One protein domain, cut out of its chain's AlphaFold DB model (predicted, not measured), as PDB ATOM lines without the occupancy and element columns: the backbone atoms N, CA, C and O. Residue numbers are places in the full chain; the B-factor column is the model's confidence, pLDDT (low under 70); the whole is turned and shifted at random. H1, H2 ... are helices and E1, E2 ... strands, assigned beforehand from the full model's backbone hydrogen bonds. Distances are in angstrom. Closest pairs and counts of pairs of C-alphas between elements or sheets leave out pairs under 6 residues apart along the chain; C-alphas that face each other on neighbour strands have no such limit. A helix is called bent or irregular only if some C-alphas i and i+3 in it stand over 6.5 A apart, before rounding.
ATOM      1  N   VAL A   3     243.662  17.092  51.945       98.75
ATOM      2  CA  VAL A   3     243.095  16.271  50.866       98.75
ATOM      3  C   VAL A   3     241.918  15.478  51.415       98.75
ATOM      4  O   VAL A   3     242.087  14.693  52.343       98.75
ATOM      5  N   LEU A   4     240.729  15.710  50.861       98.81
ATOM      6  CA  LEU A   4     239.518  14.964  51.204       98.81
ATOM      7  C   LEU A   4     239.193  13.987  50.078       98.81
ATOM      8  O   LEU A   4     238.890  14.412  48.966       98.81
ATOM      9  N   PHE A   5     239.222  12.694  50.368       98.62
ATOM     10  CA  PHE A   5     238.786  11.650  49.455       98.62
ATOM     11  C   PHE A   5     237.290  11.387  49.653       98.62
ATOM     12  O   PHE A   5     236.855  11.043  50.753       98.62
ATOM     13  N   PHE A   6     236.503  11.564  48.596       98.19
ATOM     14  CA  PHE A   6     235.069  11.296  48.550       98.19
ATOM     15  C   PHE A   6     234.810   9.956  47.854       98.19
ATOM     16  O   PHE A   6     235.055   9.797  46.653       98.19
ATOM     17  N   LEU A   7     234.284   9.010  48.630       96.75
ATOM     18  CA  LEU A   7     233.639   7.798  48.151       96.75
ATOM     19  C   LEU A   7     232.124   7.994  48.196       96.75
ATOM     20  O   LEU A   7     231.584   8.575  49.136       96.75
ATOM     21  N   GLU A   8     231.441   7.481  47.178       94.81
ATOM     22  CA  GLU A   8     229.989   7.565  47.054       94.81
ATOM     23  C   GLU A   8     229.285   6.904  48.261       94.81
ATOM     24  O   GLU A   8     229.470   5.702  48.473       94.81
ATOM     25  N   PRO A   9     228.494   7.638  49.071       94.94
ATOM     26  CA  PRO A   9     227.871   7.058  50.257       94.94
ATOM     27  C   PRO A   9     226.677   6.145  49.949       94.94
ATOM     28  O   PRO A   9     226.374   5.262  50.751       94.94
ATOM     29  N   VAL A  10     225.969   6.313  48.828       94.19
ATOM     30  CA  VAL A  10     224.807   5.456  48.534       94.19
ATOM     31  C   VAL A  10     225.230   3.998  48.313       94.19
ATOM     32  O   VAL A  10     226.268   3.714  47.727       94.19
ATOM     33  N   ILE A  11     224.420   3.058  48.808       91.31
ATOM     34  CA  ILE A  11     224.656   1.615  48.663       91.31
ATOM     35  C   ILE A  11     224.251   1.177  47.251       91.31
ATOM     36  O   ILE A  11     223.146   1.477  46.803       91.31
ATOM     37  N   PHE A  12     225.127   0.437  46.570       86.75
ATOM     38  CA  PHE A  12     224.894  -0.124  45.237       86.75
ATOM     39  C   PHE A  12     225.026  -1.648  45.269       86.75
ATOM     40  O   PHE A  12     225.816  -2.187  46.044       86.75
ATOM     41  N   ARG A  13     224.273  -2.334  44.395       84.12
ATOM     42  CA  ARG A  13     224.325  -3.800  44.212       84.12
ATOM     43  C   ARG A  13     224.125  -4.597  45.514       84.12
ATOM     44  O   ARG A  13     224.768  -5.620  45.718       84.12
ATOM     45  N   ASP A  14     223.302  -4.054  46.415       85.00
ATOM     46  CA  ASP A  14     222.966  -4.587  47.746       85.00
ATOM     47  C   ASP A  14     224.170  -4.909  48.659       85.00
ATOM     48  O   ASP A  14     224.063  -5.657  49.629       85.00
ATOM     49  N   LEU A  15     225.318  -4.279  48.387       87.50
ATOM     50  CA  LEU A  15     226.578  -4.459  49.106       87.50
ATOM     51  C   LEU A  15     227.004  -3.121  49.742       87.50
ATOM     52  O   LEU A  15     227.562  -2.267  49.048       87.50
ATOM     53  N   PRO A  16     226.773  -2.902  51.058       86.81
ATOM     54  CA  PRO A  16     227.061  -1.626  51.734       86.81
ATOM     55  C   PRO A  16     228.513  -1.152  51.598       86.81
ATOM     56  O   PRO A  16     228.783   0.048  51.540       86.81
ATOM     57  N   SER A  17     229.424  -2.119  51.514       84.00
ATOM     58  CA  SER A  17     230.869  -1.977  51.377       84.00
ATOM     59  C   SER A  17     231.378  -2.099  49.935       84.00
ATOM     60  O   SER A  17     232.589  -2.155  49.745       84.00
ATOM     61  N   LEU A  18     230.528  -2.132  48.897       87.56
ATOM     62  CA  LEU A  18     230.982  -2.318  47.502       87.56
ATOM     63  C   LEU A  18     232.085  -1.324  47.099       87.56
ATOM     64  O   LEU A  18     233.058  -1.692  46.444       87.56
ATOM     65  N   ILE A  19     231.944  -0.072  47.530       90.12
ATOM     66  CA  ILE A  19     232.871   1.023  47.221       90.12
ATOM     67  C   ILE A  19     234.215   0.880  47.978       90.12
ATOM     68  O   ILE A  19     235.194   1.524  47.606       90.12
ATOM     69  N   SER A  20     234.339  -0.039  48.949       92.06
ATOM     70  CA  SER A  20     235.641  -0.426  49.528       92.06
ATOM     71  C   SER A  20     236.602  -1.042  48.507       92.06
ATOM     72  O   SER A  20     237.815  -0.998  48.704       92.06
ATOM     73  N   ALA A  21     236.102  -1.502  47.352       91.25
ATOM     74  CA  ALA A  21     236.939  -1.858  46.207       91.25
ATOM     75  C   ALA A  21     237.892  -0.717  45.786       91.25
ATOM     76  O   ALA A  21     238.945  -0.985  45.213       91.25
ATOM     77  N   HIS A  22     237.566   0.543  46.099       95.12
ATOM     78  CA  HIS A  22     238.385   1.726  45.813       95.12
ATOM     79  C   HIS A  22     239.442   2.029  46.898       95.12
ATOM     80  O   HIS A  22     240.171   3.012  46.771       95.12
ATOM     81  N   PHE A  23     239.571   1.219  47.958       96.19
ATOM     82  CA  PHE A  23     240.530   1.464  49.051       96.19
ATOM     83  C   PHE A  23     241.992   1.527  48.595       96.19
ATOM     84  O   PHE A  23     242.760   2.291  49.168       96.19
ATOM     85  N   HIS A  24     242.365   0.819  47.527       94.88
ATOM     86  CA  HIS A  24     243.695   0.937  46.924       94.88
ATOM     87  C   HIS A  24     243.988   2.380  46.452       94.88
ATOM     88  O   HIS A  24     245.067   2.908  46.706       94.88
ATOM     89  N   TRP A  25     243.004   3.076  45.862       97.38
ATOM     90  CA  TRP A  25     243.132   4.501  45.545       97.38
ATOM     91  C   TRP A  25     243.206   5.369  46.801       97.38
ATOM     92  O   TRP A  25     244.043   6.266  46.862       97.38
ATOM     93  N   VAL A  26     242.361   5.110  47.805       97.62
ATOM     94  CA  VAL A  26     242.389   5.846  49.085       97.62
ATOM     95  C   VAL A  26     243.787   5.767  49.713       97.62
ATOM     96  O   VAL A  26     244.327   6.792  50.129       97.62
ATOM     97  N   GLU A  27     244.405   4.584  49.697       96.94
ATOM     98  CA  GLU A  27     245.741   4.356  50.243       96.94
ATOM     99  C   GLU A  27     246.836   5.087  49.456       96.94
ATOM    100  O   GLU A  27     247.660   5.759  50.074       96.94
ATOM    101  N   TYR A  28     246.816   5.086  48.116       97.69
ATOM    102  CA  TYR A  28     247.769   5.886  47.327       97.69
ATOM    103  C   TYR A  28     247.723   7.376  47.692       97.69
ATOM    104  O   TYR A  28     248.764   8.006  47.893       97.69
ATOM    105  N   PHE A  29     246.527   7.953  47.836       98.25
ATOM    106  CA  PHE A  29     246.398   9.355  48.237       98.25
ATOM    107  C   PHE A  29     246.783   9.593  49.707       98.25
ATOM    108  O   PHE A  29     247.351  10.648  50.009       98.25
ATOM    109  N   ARG A  30     246.551   8.631  50.614       97.56
ATOM    110  CA  ARG A  30     247.035   8.701  52.003       97.56
ATOM    111  C   ARG A  30     248.562   8.676  52.063       97.56
ATOM    112  O   ARG A  30     249.152   9.547  52.698       97.56
ATOM    113  N   LEU A  31     249.205   7.742  51.360       96.62
ATOM    114  CA  LEU A  31     250.664   7.640  51.261       96.62
ATOM    115  C   LEU A  31     251.276   8.905  50.647       96.62
ATOM    116  O   LEU A  31     252.245   9.437  51.190       96.62
ATOM    117  N   ALA A  32     250.670   9.451  49.587       97.81
ATOM    118  CA  ALA A  32     251.075  10.731  49.007       97.81
ATOM    119  C   ALA A  32     251.000  11.868  50.041       97.81
ATOM    120  O   ALA A  32     251.918  12.683  50.135       97.81
ATOM    121  N   CYS A  33     249.943  11.914  50.857       98.00
ATOM    122  CA  CYS A  33     249.817  12.914  51.914       98.00
ATOM    123  C   CYS A  33     250.870  12.736  53.015       98.00
ATOM    124  O   CYS A  33     251.548  13.700  53.373       98.00
ATOM    125  N   ARG A  34     251.061  11.504  53.501       96.31
ATOM    126  CA  ARG A  34     252.023  11.160  54.555       96.31
ATOM    127  C   ARG A  34     253.465  11.490  54.159       96.31
ATOM    128  O   ARG A  34     254.177  12.105  54.946       96.31
ATOM    129  N   SER A  35     253.875  11.170  52.931       96.38
ATOM    130  CA  SER A  35     255.216  11.487  52.407       96.38
ATOM    131  C   SER A  35     255.481  12.986  52.207       96.38
ATOM    132  O   SER A  35     256.608  13.369  51.905       96.38
ATOM    133  N   ASN A  36     254.466  13.844  52.358       97.25
ATOM    134  CA  ASN A  36     254.556  15.286  52.123       97.25
ATOM    135  C   ASN A  36     254.121  16.149  53.324       97.25
ATOM    136  O   ASN A  36     254.000  17.367  53.166       97.25
ATOM    137  N   ASP A  37     253.870  15.544  54.491       96.88
ATOM    138  CA  ASP A  37     253.305  16.209  55.679       96.88
ATOM    139  C   ASP A  37     251.988  16.958  55.368       96.88
ATOM    140  O   ASP A  37     251.797  18.151  55.621       96.88
ATOM    141  N   TRP A  38     251.070  16.264  54.688       98.19
ATOM    142  CA  TRP A  38     249.731  16.756  54.358       98.19
ATOM    143  C   TRP A  38     248.664  15.998  55.144       98.19
ATOM    144  O   TRP A  38     248.799  14.810  55.420       98.19
ATOM    145  N   HIS A  39     247.554  16.670  55.444       98.44
ATOM    146  CA  HIS A  39     246.429  16.034  56.124       98.44
ATOM    147  C   HIS A  39     245.529  15.310  55.125       98.44
ATOM    148  O   HIS A  39     245.131  15.900  54.114       98.44
ATOM    149  N   PHE A  40     245.157  14.076  55.457       98.62
ATOM    150  CA  PHE A  40     244.249  13.246  54.677       98.62
ATOM    151  C   PHE A  40     242.931  13.009  55.427       98.62
ATOM    152  O   PHE A  40     242.902  12.867  56.651       98.62
ATOM    153  N   ALA A  41     241.833  12.966  54.682       98.69
ATOM    154  CA  ALA A  41     240.518  12.620  55.190       98.69
ATOM    155  C   ALA A  41     239.768  11.739  54.195       98.69
ATOM    156  O   ALA A  41     239.882  11.931  52.985       98.69
ATOM    157  N   LEU A  42     238.941  10.837  54.712       98.56
ATOM    158  CA  LEU A  42     238.036   9.998  53.934       98.56
ATOM    159  C   LEU A  42     236.593  10.317  54.331       98.56
ATOM    160  O   LEU A  42     236.247  10.307  55.512       98.56
ATOM    161  N   THR A  43     235.738  10.565  53.344       98.38
ATOM    162  CA  THR A  43     234.285  10.602  53.522       98.38
ATOM    163  C   THR A  43     233.633   9.541  52.641       98.38
ATOM    164  O   THR A  43     233.957   9.411  51.462       98.38
ATOM    165  N   ALA A  44     232.776   8.734  53.259       97.56
ATOM    166  CA  ALA A  44     232.103   7.576  52.680       97.56
ATOM    167  C   ALA A  44     230.853   7.273  53.526       97.56
ATOM    168  O   ALA A  44     230.526   8.031  54.445       97.56
ATOM    169  N   ASN A  45     230.171   6.153  53.270       96.81
ATOM    170  CA  ASN A  45     229.125   5.696  54.185       96.81
ATOM    171  C   ASN A  45     229.669   5.098  55.488       96.81
ATOM    172  O   ASN A  45     230.826   4.684  55.565       96.81
ATOM    173  N   ASP A  46     228.800   5.044  56.499       95.31
ATOM    174  CA  ASP A  46     229.105   4.561  57.850       95.31
ATOM    175  C   ASP A  46     229.826   3.193  57.830       95.31
ATOM    176  O   ASP A  46     230.866   3.027  58.470       95.31
ATOM    177  N   SER A  47     229.336   2.236  57.027       95.44
ATOM    178  CA  SER A  47     229.920   0.892  56.877       95.44
ATOM    179  C   SER A  47     231.302   0.900  56.215       95.44
ATOM    180  O   SER A  47     232.199   0.188  56.654       95.44
ATOM    181  N   THR A  48     231.495   1.722  55.183       96.31
ATOM    182  CA  THR A  48     232.769   1.847  54.457       96.31
ATOM    183  C   THR A  48     233.825   2.536  55.325       96.31
ATOM    184  O   THR A  48     234.974   2.107  55.350       96.31
ATOM    185  N   CYS A  49     233.449   3.557  56.105       96.94
ATOM    186  CA  CYS A  49     234.345   4.165  57.093       96.94
ATOM    187  C   CYS A  49     234.732   3.182  58.213       96.94
ATOM    188  O   CYS A  49     235.896   3.151  58.605       96.94
ATOM    189  N   ALA A  50     233.793   2.361  58.699       95.69
ATOM    190  CA  ALA A  50     234.084   1.331  59.699       95.69
ATOM    191  C   ALA A  50     235.052   0.263  59.157       95.69
ATOM    192  O   ALA A  50     236.074  -0.011  59.782       95.69
ATOM    193  N   GLN A  51     234.793  -0.264  57.956       96.25
ATOM    194  CA  GLN A  51     235.668  -1.240  57.300       96.25
ATOM    195  C   GLN A  51     237.064  -0.668  57.005       96.25
ATOM    196  O   GLN A  51     238.053  -1.391  57.112       96.25
ATOM    197  N   TRP A  52     237.172   0.621  56.652       96.75
ATOM    198  CA  TRP A  52     238.472   1.279  56.491       96.75
ATOM    199  C   TRP A  52     239.276   1.242  57.795       96.75
ATOM    200  O   TRP A  52     240.439   0.843  57.770       96.75
ATOM    201  N   ALA A  53     238.651   1.610  58.920       96.12
ATOM    202  CA  ALA A  53     239.284   1.609  60.239       96.12
ATOM    203  C   ALA A  53     239.669   0.195  60.718       96.12
ATOM    204  O   ALA A  53     240.722   0.024  61.324       96.12
ATOM    205  N   GLU A  54     238.848  -0.815  60.416       95.31
ATOM    206  CA  GLU A  54     239.140  -2.226  60.709       95.31
ATOM    207  C   GLU A  54     240.297  -2.772  59.855       95.31
ATOM    208  O   GLU A  54     241.167  -3.473  60.365       95.31
ATOM    209  N   SER A  55     240.337  -2.422  58.565       95.31
ATOM    210  CA  SER A  55     241.357  -2.907  57.622       95.31
ATOM    211  C   SER A  55     242.706  -2.188  57.766       95.31
ATOM    212  O   SER A  55     243.733  -2.733  57.373       95.31
ATOM    213  N   HIS A  56     242.709  -0.968  58.315       95.50
ATOM    214  CA  HIS A  56     243.898  -0.126  58.476       95.50
ATOM    215  C   HIS A  56     243.985   0.444  59.907       95.50
ATOM    216  O   HIS A  56     243.933   1.666  60.081       95.50
ATOM    217  N   PRO A  57     244.142  -0.398  60.948       92.00
ATOM    218  CA  PRO A  57     244.170   0.057  62.343       92.00
ATOM    219  C   PRO A  57     245.320   1.038  62.634       92.00
ATOM    220  O   PRO A  57     245.193   1.906  63.496       92.00
ATOM    221  N   ASP A  58     246.415   0.955  61.873       90.94
ATOM    222  CA  ASP A  58     247.566   1.860  61.980       90.94
ATOM    223  C   ASP A  58     247.331   3.239  61.326       90.94
ATOM    224  O   ASP A  58     248.095   4.177  61.569       90.94
ATOM    225  N   ALA A  59     246.278   3.405  60.512       92.31
ATOM    226  CA  ALA A  59     245.957   4.642  59.785       92.31
ATOM    227  C   ALA A  59     245.249   5.694  60.666       92.31
ATOM    228  O   ALA A  59     244.273   6.336  60.273       92.31
ATOM    229  N   THR A  60     245.771   5.882  61.881       89.88
ATOM    230  CA  THR A  60     245.308   6.871  62.876       89.88
ATOM    231  C   THR A  60     245.491   8.329  62.427       89.88
ATOM    232  O   THR A  60     244.954   9.242  63.052       89.88
ATOM    233  N   ASP A  61     246.213   8.550  61.325       90.81
ATOM    234  CA  ASP A  61     246.417   9.836  60.657       90.81
ATOM    235  C   ASP A  61     245.232  10.279  59.772       90.81
ATOM    236  O   ASP A  61     245.213  11.416  59.291       90.81
ATOM    237  N   VAL A  62     244.230   9.414  59.567       96.88
ATOM    238  CA  VAL A  62     243.084   9.664  58.677       96.88
ATOM    239  C   VAL A  62     241.868  10.193  59.437       96.88
ATOM    240  O   VAL A  62     241.288   9.507  60.277       96.88
ATOM    241  N   ALA A  63     241.395  11.386  59.071       97.88
ATOM    242  CA  ALA A  63     240.108  11.885  59.557       97.88
ATOM    243  C   ALA A  63     238.938  11.228  58.797       97.88
ATOM    244  O   ALA A  63     238.804  11.398  57.582       97.88
ATOM    245  N   LEU A  64     238.074  10.496  59.508       98.25
ATOM    246  CA  LEU A  64     236.897   9.836  58.934       98.25
ATOM    247  C   LEU A  64     235.636  10.694  59.093       98.25
ATOM    248  O   LEU A  64     235.267  11.084  60.200       98.25
ATOM    249  N   TYR A  65     234.944  10.940  57.981       98.38
ATOM    250  CA  TYR A  65     233.688  11.687  57.925       98.38
ATOM    251  C   TYR A  65     232.563  10.807  57.355       98.38
ATOM    252  O   TYR A  65     232.264  10.902  56.159       98.38
ATOM    253  N   PRO A  66     231.941   9.947  58.182       97.50
ATOM    254  CA  PRO A  66     230.867   9.065  57.743       97.50
ATOM    255  C   PRO A  66     229.586   9.839  57.381       97.50
ATOM    256  O   PRO A  66     229.310  10.931  57.910       97.50
ATOM    257  N   ILE A  67     228.824   9.268  56.446       97.62
ATOM    258  CA  ILE A  67     227.564   9.783  55.904       97.62
ATOM    259  C   ILE A  67     226.524   8.657  55.873       97.62
ATOM    260  O   ILE A  67     226.702   7.646  55.194       97.62
ATOM    261  N   ASN A  68     225.374   8.877  56.508       96.25
ATOM    262  CA  ASN A  68     224.302   7.892  56.496       96.25
ATOM    263  C   ASN A  68     223.675   7.748  55.081       96.25
ATOM    264  O   ASN A  68     223.175   8.738  54.518       96.25
ATOM    265  N   PRO A  69     223.647   6.534  54.495       95.06
ATOM    266  CA  PRO A  69     223.128   6.316  53.142       95.06
ATOM    267  C   PRO A  69     221.604   6.483  53.058       95.06
ATOM    268  O   PRO A  69     221.089   6.968  52.052       95.06
ATOM    269  N   PHE A  70     220.866   6.141  54.116       95.06
ATOM    270  CA  PHE A  70     219.405   6.235  54.139       95.06
ATOM    271  C   PHE A  70     218.932   7.686  54.262       95.06
ATOM    272  O   PHE A  70     217.989   8.079  53.577       95.06
ATOM    273  N   THR A  71     219.631   8.510  55.051       95.69
ATOM    274  CA  THR A  71     219.408   9.965  55.103       95.69
ATOM    275  C   THR A  71     219.702  10.631  53.755       95.69
ATOM    276  O   THR A  71     218.985  11.544  53.356       95.69
ATOM    277  N   THR A  72     220.713  10.148  53.025       94.31
ATOM    278  CA  THR A  72     221.005  10.600  51.654       94.31
ATOM    279  C   THR A  72     219.865  10.249  50.694       94.31
ATOM    280  O   THR A  72     219.393  11.111  49.955       94.31
ATOM    281  N   LEU A  73     219.375   9.005  50.737       95.44
ATOM    282  CA  LEU A  73     218.308   8.514  49.859       95.44
ATOM    283  C   LEU A  73     216.902   9.054  50.189       95.44
ATOM    284  O   LEU A  73     216.017   8.974  49.336       95.44
ATOM    285  N   ALA A  74     216.681   9.629  51.375       94.38
ATOM    286  CA  ALA A  74     215.381  10.173  51.783       94.38
ATOM    287  C   ALA A  74     214.857  11.276  50.837       94.38
ATOM    288  O   ALA A  74     213.662  11.340  50.573       94.38
ATOM    289  N   SER A  75     215.741  12.096  50.253       93.88
ATOM    290  CA  SER A  75     215.367  13.117  49.254       93.88
ATOM    291  C   SER A  75     215.076  12.568  47.850       93.88
ATOM    292  O   SER A  75     214.832  13.345  46.932       93.88
ATOM    293  N   PHE A  76     215.121  11.247  47.672       95.06
ATOM    294  CA  PHE A  76     214.941  10.558  46.392       95.06
ATOM    295  C   PHE A  76     213.920   9.417  46.511       95.06
ATOM    296  O   PHE A  76     214.023   8.420  45.794       95.06
ATOM    297  N   ASP A  77     212.976   9.532  47.451       95.06
ATOM    298  CA  ASP A  77     211.945   8.527  47.759       95.06
ATOM    299  C   ASP A  77     212.548   7.139  48.027       95.06
ATOM    300  O   ASP A  77     212.092   6.120  47.507       95.06
ATOM    301  N   HIS A  78     213.670   7.122  48.752       93.69
ATOM    302  CA  HIS A  78     214.499   5.943  49.018       93.69
ATOM    303  C   HIS A  78     214.956   5.163  47.763       93.69
ATOM    304  O   HIS A  78     215.431   4.033  47.854       93.69
ATOM    305  N   THR A  79     214.874   5.777  46.577       92.69
ATOM    306  CA  THR A  79     215.085   5.118  45.285       92.69
ATOM    307  C   THR A  79     216.474   5.419  44.718       92.69
ATOM    308  O   THR A  79     216.725   6.485  44.152       92.69
ATOM    309  N   ARG A  80     217.369   4.424  44.774       91.88
ATOM    310  CA  ARG A  80     218.742   4.473  44.226       91.88
ATOM    311  C   ARG A  80     218.812   4.963  42.771       91.88
ATOM    312  O   ARG A  80     219.614   5.843  42.472       91.88
ATOM    313  N   LYS A  81     217.907   4.489  41.903       91.94
ATOM    314  CA  LYS A  81     217.785   4.922  40.495       91.94
ATOM    315  C   LYS A  81     217.555   6.443  40.363       91.94
ATOM    316  O   LYS A  81     218.175   7.087  39.520       91.94
ATOM    317  N   ARG A  82     216.715   7.045  41.224       93.19
ATOM    318  CA  ARG A  82     216.452   8.502  41.245       93.19
ATOM    319  C   ARG A  82     217.676   9.282  41.727       93.19
ATOM    320  O   ARG A  82     218.025  10.293  41.120       93.19
ATOM    321  N   TYR A  83     218.355   8.782  42.761       94.88
ATOM    322  CA  TYR A  83     219.612   9.353  43.247       94.88
ATOM    323  C   TYR A  83     220.706   9.355  42.168       94.88
ATOM    324  O   TYR A  83     221.268  10.408  41.870       94.88
ATOM    325  N   ALA A  84     220.971   8.203  41.541       93.62
ATOM    326  CA  ALA A  84     221.999   8.070  40.511       93.62
ATOM    327  C   ALA A  84     221.737   9.014  39.328       93.62
ATOM    328  O   ALA A  84     222.649   9.703  38.871       93.62
ATOM    329  N   LYS A  85     220.478   9.131  38.883       93.44
ATOM    330  CA  LYS A  85     220.090  10.069  37.818       93.44
ATOM    331  C   LYS A  85     220.347  11.530  38.195       93.44
ATOM    332  O   LYS A  85     220.835  12.298  37.369       93.44
ATOM    333  N   ALA A  86     220.064  11.909  39.442       94.12
ATOM    334  CA  ALA A  86     220.326  13.252  39.952       94.12
ATOM    335  C   ALA A  86     221.831  13.543  40.122       94.12
ATOM    336  O   ALA A  86     222.272  14.646  39.816       94.12
ATOM    337  N   ALA A  87     222.644  12.555  40.515       94.00
ATOM    338  CA  ALA A  87     224.102  12.693  40.628       94.00
ATOM    339  C   ALA A  87     224.801  13.043  39.292       94.00
ATOM    340  O   ALA A  87     225.913  13.576  39.305       94.00
ATOM    341  N   TYR A  88     224.138  12.773  38.159       93.31
ATOM    342  CA  TYR A  88     224.583  13.063  36.787       93.31
ATOM    343  C   TYR A  88     223.911  14.298  36.164       93.31
ATOM    344  O   TYR A  88     224.186  14.611  35.004       93.31
ATOM    345  N   ALA A  89     223.013  14.984  36.878       90.31
ATOM    346  CA  ALA A  89     222.373  16.209  36.403       90.31
ATOM    347  C   ALA A  89     223.313  17.420  36.532       90.31
ATOM    348  O   ALA A  89     224.172  17.450  37.410       90.31
ATOM    349  N   ASP A  90     223.122  18.443  35.697       83.69
ATOM    350  CA  ASP A  90     223.990  19.633  35.668       83.69
ATOM    351  C   ASP A  90     223.812  20.520  36.915       83.69
ATOM    352  O   ASP A  90     224.728  21.221  37.343       83.69
ATOM    353  N   HIS A  91     222.628  20.460  37.528       82.56
ATOM    354  CA  HIS A  91     222.281  21.135  38.772       82.56
ATOM    355  C   HIS A  91     221.312  20.257  39.571       82.56
ATOM    356  O   HIS A  91     220.417  19.639  38.994       82.56
ATOM    357  N   VAL A  92     221.428  20.254  40.904       82.69
ATOM    358  CA  VAL A  92     220.431  19.639  41.795       82.69
ATOM    359  C   VAL A  92     220.067  20.589  42.938       82.69
ATOM    360  O   VAL A  92     220.845  21.464  43.320       82.69
ATOM    361  N   ALA A  93     218.845  20.455  43.452       85.88
ATOM    362  CA  ALA A  93     218.415  21.147  44.661       85.88
ATOM    363  C   ALA A  93     219.234  20.692  45.883       85.88
ATOM    364  O   ALA A  93     219.737  19.564  45.923       85.88
ATOM    365  N   GLU A  94     219.340  21.561  46.892       88.12
ATOM    366  CA  GLU A  94     219.971  21.198  48.162       88.12
ATOM    367  C   GLU A  94     219.245  20.025  48.831       88.12
ATOM    368  O   GLU A  94     218.023  19.897  48.771       88.12
ATOM    369  N   ASN A  95     220.022  19.159  49.475       93.69
ATOM    370  CA  ASN A  95     219.554  17.933  50.108       93.69
ATOM    371  C   ASN A  95     220.482  17.555  51.283       93.69
ATOM    372  O   ASN A  95     221.545  18.171  51.443       93.69
ATOM    373  N   PRO A  96     220.129  16.550  52.110       95.06
ATOM    374  CA  PRO A  96     220.913  16.168  53.282       95.06
ATOM    375  C   PRO A  96     222.375  15.823  52.975       95.06
ATOM    376  O   PRO A  96     223.251  16.222  53.739       95.06
ATOM    377  N   LEU A  97     222.663  15.170  51.842       96.56
ATOM    378  CA  LEU A  97     224.037  14.881  51.415       96.56
ATOM    379  C   LEU A  97     224.823  16.169  51.142       96.56
ATOM    380  O   LEU A  97     225.915  16.358  51.670       96.56
ATOM    381  N   THR A  98     224.254  17.084  50.359       96.62
ATOM    382  CA  THR A  98     224.891  18.365  50.014       96.62
ATOM    383  C   THR A  98     225.147  19.206  51.268       96.62
ATOM    384  O   THR A  98     226.216  19.798  51.414       96.62
ATOM    385  N   ASN A  99     224.204  19.203  52.214       96.50
ATOM    386  CA  ASN A  99     224.349  19.874  53.505       96.50
ATOM    387  C   ASN A  99     225.462  19.238  54.348       96.50
ATOM    388  O   ASN A  99     226.348  19.949  54.827       96.50
ATOM    389  N   ARG A 100     225.495  17.904  54.440       97.75
ATOM    390  CA  ARG A 100     226.537  17.165  55.159       97.75
ATOM    391  C   ARG A 100     227.930  17.395  54.566       97.75
ATOM    392  O   ARG A 100     228.883  17.633  55.302       97.75
ATOM    393  N   LEU A 101     228.061  17.419  53.240       98.25
ATOM    394  CA  LEU A 101     229.325  17.732  52.566       98.25
ATOM    395  C   LEU A 101     229.758  19.194  52.798       98.25
ATOM    396  O   LEU A 101     230.945  19.458  52.984       98.25
ATOM    397  N   LYS A 102     228.816  20.147  52.889       98.12
ATOM    398  CA  LYS A 102     229.101  21.539  53.293       98.12
ATOM    399  C   LYS A 102     229.552  21.660  54.755       98.12
ATOM    400  O   LYS A 102     230.361  22.538  55.058       98.12
ATOM    401  N   GLU A 103     229.078  20.807  55.664       98.25
ATOM    402  CA  GLU A 103     229.613  20.717  57.033       98.25
ATOM    403  C   GLU A 103     231.046  20.183  57.034       98.25
ATOM    404  O   GLU A 103     231.930  20.812  57.614       98.25
ATOM    405  N   ILE A 104     231.297  19.076  56.328       98.56
ATOM    406  CA  ILE A 104     232.630  18.467  56.203       98.56
ATOM    407  C   ILE A 104     233.615  19.469  55.585       98.56
ATOM    408  O   ILE A 104     234.726  19.626  56.087       98.56
ATOM    409  N   ARG A 105     233.196  20.250  54.578       98.38
ATOM    410  CA  ARG A 105     233.979  21.368  54.024       98.38
ATOM    411  C   ARG A 105     234.399  22.383  55.092       98.38
ATOM    412  O   ARG A 105     235.541  22.832  55.070       98.38
ATOM    413  N   LYS A 106     233.499  22.758  56.008       98.12
ATOM    414  CA  LYS A 106     233.786  23.714  57.096       98.12
ATOM    415  C   LYS A 106     234.691  23.110  58.172       98.12
ATOM    416  O   LYS A 106     235.551  23.814  58.687       98.12
ATOM    417  N   GLN A 107     234.502  21.833  58.504       98.31
ATOM    418  CA  GLN A 107     235.276  21.128  59.533       98.31
ATOM    419  C   GLN A 107     236.693  20.785  59.059       98.31
ATOM    420  O   GLN A 107     237.660  21.017  59.781       98.31
ATOM    421  N   PHE A 108     236.824  20.240  57.847       98.50
ATOM    422  CA  PHE A 108     238.099  19.763  57.318       98.50
ATOM    423  C   PHE A 108     238.845  20.789  56.459       98.50
ATOM    424  O   PHE A 108     240.042  20.611  56.266       98.50
ATOM    425  N   THR A 109     238.191  21.833  55.938       98.25
ATOM    426  CA  THR A 109     238.812  22.866  55.077       98.25
ATOM    427  C   THR A 109     239.745  22.300  53.980       98.25
ATOM    428  O   THR A 109     240.927  22.651  53.929       98.25
ATOM    429  N   PRO A 110     239.256  21.395  53.102       98.56
ATOM    430  CA  PRO A 110     240.095  20.782  52.075       98.56
ATOM    431  C   PRO A 110     240.628  21.810  51.066       98.56
ATOM    432  O   PRO A 110     239.913  22.715  50.640       98.56
ATOM    433  N   THR A 111     241.882  21.622  50.653       98.44
ATOM    434  CA  THR A 111     242.523  22.330  49.529       98.44
ATOM    435  C   THR A 111     242.429  21.544  48.220       98.44
ATOM    436  O   THR A 111     242.706  22.091  47.161       98.44
ATOM    437  N   LEU A 112     242.096  20.254  48.303       98.69
ATOM    438  CA  LEU A 112     241.848  19.352  47.182       98.69
ATOM    439  C   LEU A 112     240.766  18.356  47.602       98.69
ATOM    440  O   LEU A 112     240.835  17.807  48.707       98.69
ATOM    441  N   VAL A 113     239.802  18.101  46.723       98.56
ATOM    442  CA  VAL A 113     238.824  17.019  46.888       98.56
ATOM    443  C   VAL A 113     239.055  15.982  45.798       98.56
ATOM    444  O   VAL A 113     239.125  16.330  44.626       98.56
ATOM    445  N   VAL A 114     239.181  14.716  46.171       98.56
ATOM    446  CA  VAL A 114     239.349  13.591  45.242       98.56
ATOM    447  C   VAL A 114     238.021  12.852  45.145       98.56
ATOM    448  O   VAL A 114     237.404  12.599  46.176       98.56
ATOM    449  N   MET A 115     237.555  12.521  43.943       97.19
ATOM    450  CA  MET A 115     236.255  11.871  43.732       97.19
ATOM    451  C   MET A 115     236.392  10.645  42.834       97.19
ATOM    452  O   MET A 115     236.781  10.783  41.680       97.19
ATOM    453  N   SER A 116     235.998   9.468  43.326       94.62
ATOM    454  CA  SER A 116     235.983   8.221  42.538       94.62
ATOM    455  C   SER A 116     234.623   7.916  41.883       94.62
ATOM    456  O   SER A 116     234.280   6.756  41.657       94.62
ATOM    457  N   SER A 117     233.760   8.924  41.743       93.19
ATOM    458  CA  SER A 117     232.423   8.796  41.159       93.19
ATOM    459  C   SER A 117     231.940  10.137  40.604       93.19
ATOM    460  O   SER A 117     232.414  11.213  40.981       93.19
ATOM    461  N   GLN A 118     230.951  10.088  39.710       93.81
ATOM    462  CA  GLN A 118     230.229  11.279  39.275       93.81
ATOM    463  C   GLN A 118     229.206  11.669  40.351       93.81
ATOM    464  O   GLN A 118     228.277  10.912  40.615       93.81
ATOM    465  N   SER A 119     229.369  12.853  40.949       95.00
ATOM    466  CA  SER A 119     228.425  13.396  41.933       95.00
ATOM    467  C   SER A 119     228.351  14.922  41.857       95.00
ATOM    468  O   SER A 119     229.223  15.641  42.354       95.00
ATOM    469  N   THR A 120     227.281  15.441  41.251       95.06
ATOM    470  CA  THR A 120     226.998  16.888  41.229       95.06
ATOM    471  C   THR A 120     226.813  17.460  42.642       95.06
ATOM    472  O   THR A 120     227.201  18.600  42.887       95.06
ATOM    473  N   PHE A 121     226.347  16.657  43.608       95.62
ATOM    474  CA  PHE A 121     226.228  17.045  45.022       95.62
ATOM    475  C   PHE A 121     227.574  17.441  45.636       95.62
ATOM    476  O   PHE A 121     227.694  18.497  46.260       95.62
ATOM    477  N   ALA A 122     228.608  16.621  45.421       95.38
ATOM    478  CA  ALA A 122     229.956  16.917  45.888       95.38
ATOM    479  C   ALA A 122     230.537  18.143  45.166       95.38
ATOM    480  O   ALA A 122     231.043  19.053  45.825       95.38
ATOM    481  N   ARG A 123     230.373  18.242  43.838       95.12
ATOM    482  CA  ARG A 123     230.806  19.420  43.059       95.12
ATOM    483  C   ARG A 123     230.166  20.720  43.560       95.12
ATOM    484  O   ARG A 123     230.854  21.725  43.714       95.12
ATOM    485  N   GLN A 124     228.874  20.694  43.887       95.31
ATOM    486  CA  GLN A 124     228.144  21.834  44.445       95.31
ATOM    487  C   GLN A 124     228.608  22.176  45.871       95.31
ATOM    488  O   GLN A 124     228.864  23.344  46.175       95.31
ATOM    489  N   ALA A 125     228.763  21.179  46.748       96.81
ATOM    490  CA  ALA A 125     229.206  21.383  48.129       96.81
ATOM    491  C   ALA A 125     230.641  21.937  48.217       96.81
ATOM    492  O   ALA A 125     230.913  22.831  49.028       96.81
ATOM    493  N   PHE A 126     231.543  21.462  47.355       96.81
ATOM    494  CA  PHE A 126     232.954  21.855  47.304       96.81
ATOM    495  C   PHE A 126     233.272  22.924  46.244       96.81
ATOM    496  O   PHE A 126     234.439  23.209  46.003       96.81
ATOM    497  N   SER A 127     232.260  23.587  45.670       95.06
ATOM    498  CA  SER A 127     232.440  24.654  44.673       95.06
ATOM    499  C   SER A 127     233.466  25.714  45.112       95.06
ATOM    500  O   SER A 127     233.405  26.224  46.239       95.06
ATOM    501  N   GLY A 128     234.426  26.017  44.234       95.00
ATOM    502  CA  GLY A 128     235.577  26.889  44.505       95.00
ATOM    503  C   GLY A 128     236.796  26.196  45.136       95.00
ATOM    504  O   GLY A 128     237.763  26.878  45.461       95.00
ATOM    505  N   ILE A 129     236.772  24.873  45.324       97.12
ATOM    506  CA  ILE A 129     237.932  24.055  45.715       97.12
ATOM    507  C   ILE A 129     238.313  23.178  44.509       97.12
ATOM    508  O   ILE A 129     237.403  22.646  43.870       97.12
ATOM    509  N   PRO A 130     239.609  22.998  44.184       97.12
ATOM    510  CA  PRO A 130     240.036  22.047  43.161       97.12
ATOM    511  C   PRO A 130     239.495  20.638  43.429       97.12
ATOM    512  O   PRO A 130     239.610  20.113  44.542       97.12
TER     513      PRO A 130
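This is residues 3 to 130 of the 796 residues of an uncharacterized protein of Burkholderia cenocepacia (UniProt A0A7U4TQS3). A small twisted sheet of four parallel strands makes the core, covered by H1 and H2 on one face and H5 on the other, in three layers with helices on both faces. H3 and H4 make a corner beyond the sheet, at one end of the longest axis, and short H6 packs on H5. The printed part has 128 residues, with six named helices and four named strands in the order E1 H1 E2 H2 E3 H3 H4 H5 E4 H6; the sheet's order is E3 E2 E1 E4, and the class is mixed, helices and strands. The whole is compact, with a radius of gyration of the C-alphas of 14.1 A and spans of 42 by 33 by 19 A.

Inner strand E1, residues 3 to 6, is parallel to E2, residues 39 to 45, at 11 degrees; N 5 and O 41, 2.8 A apart, are within hydrogen-bond range. E1 is parallel to edge strand E4, residues 112 to 115, with N 6 and O 114 2.8 A apart. Edge strand E3, residues 62 to 67, is parallel to E2, with N 65 and O 42 2.9 A apart. H1, residues 18 to 34, is on the sheet over E2 and E1, at a height of 9.0 A; its closest C-alpha pair with E2 is Arg 30 and Phe 40, 6.0 A. H2, residues 46 to 55, is on the same face over E3 and E2; H1 touches it with residues 19 to 23 alone, at a steep tilt of 59 degrees, the C-alphas of Ser 20 and Thr 48 being closest at 6.1 A. E1, H1, E2 and E2, H2, E3 are strand-helix-strand units, parallel neighbour strands with a helix between, with right-handed crossovers. H5, residues 96 to 108, is on the opposite face, at a height of 8.7 A. H3, residues 69 to 76, touches H5, closest at C-alphas Thr 72 and Leu 97, 5.3 A. H4, residues 80 to 87, touches H3 only at the corner, closest at C-alphas Phe 76 and Arg 82, 5.7 A. H6, residues 120 to 125, touches H5 at a steep tilt of 44 degrees, closest at C-alphas Lys 102 and Ala 125, 5.2 A. Every O i to N i+4 pair is within hydrogen-bond range in H2, H4, H5 and H6, against 9 of 13 in H1 and 2 of 4 in H3.

E1 begins at C-alpha 3 (243.095, 16.271, 50.866), and H6 ends at C-alpha 125 (229.206, 21.383, 48.129). From first to last C-alpha H1 measures 26.0 A, E2 20.2 A and H5 18.0 A. H1 is irregular, with C-alphas 21 and 24 7.3 A apart, and H3 only just so, with C-alphas 72 and 75 6.6 A apart.

The C-alphas farthest apart, those of Ser 35 and Asp 77, are 43.6 A apart. The printed part has no cut; its one long link, E1 to H1, has 11 residues. No printed residue is under 70 in pLDDT.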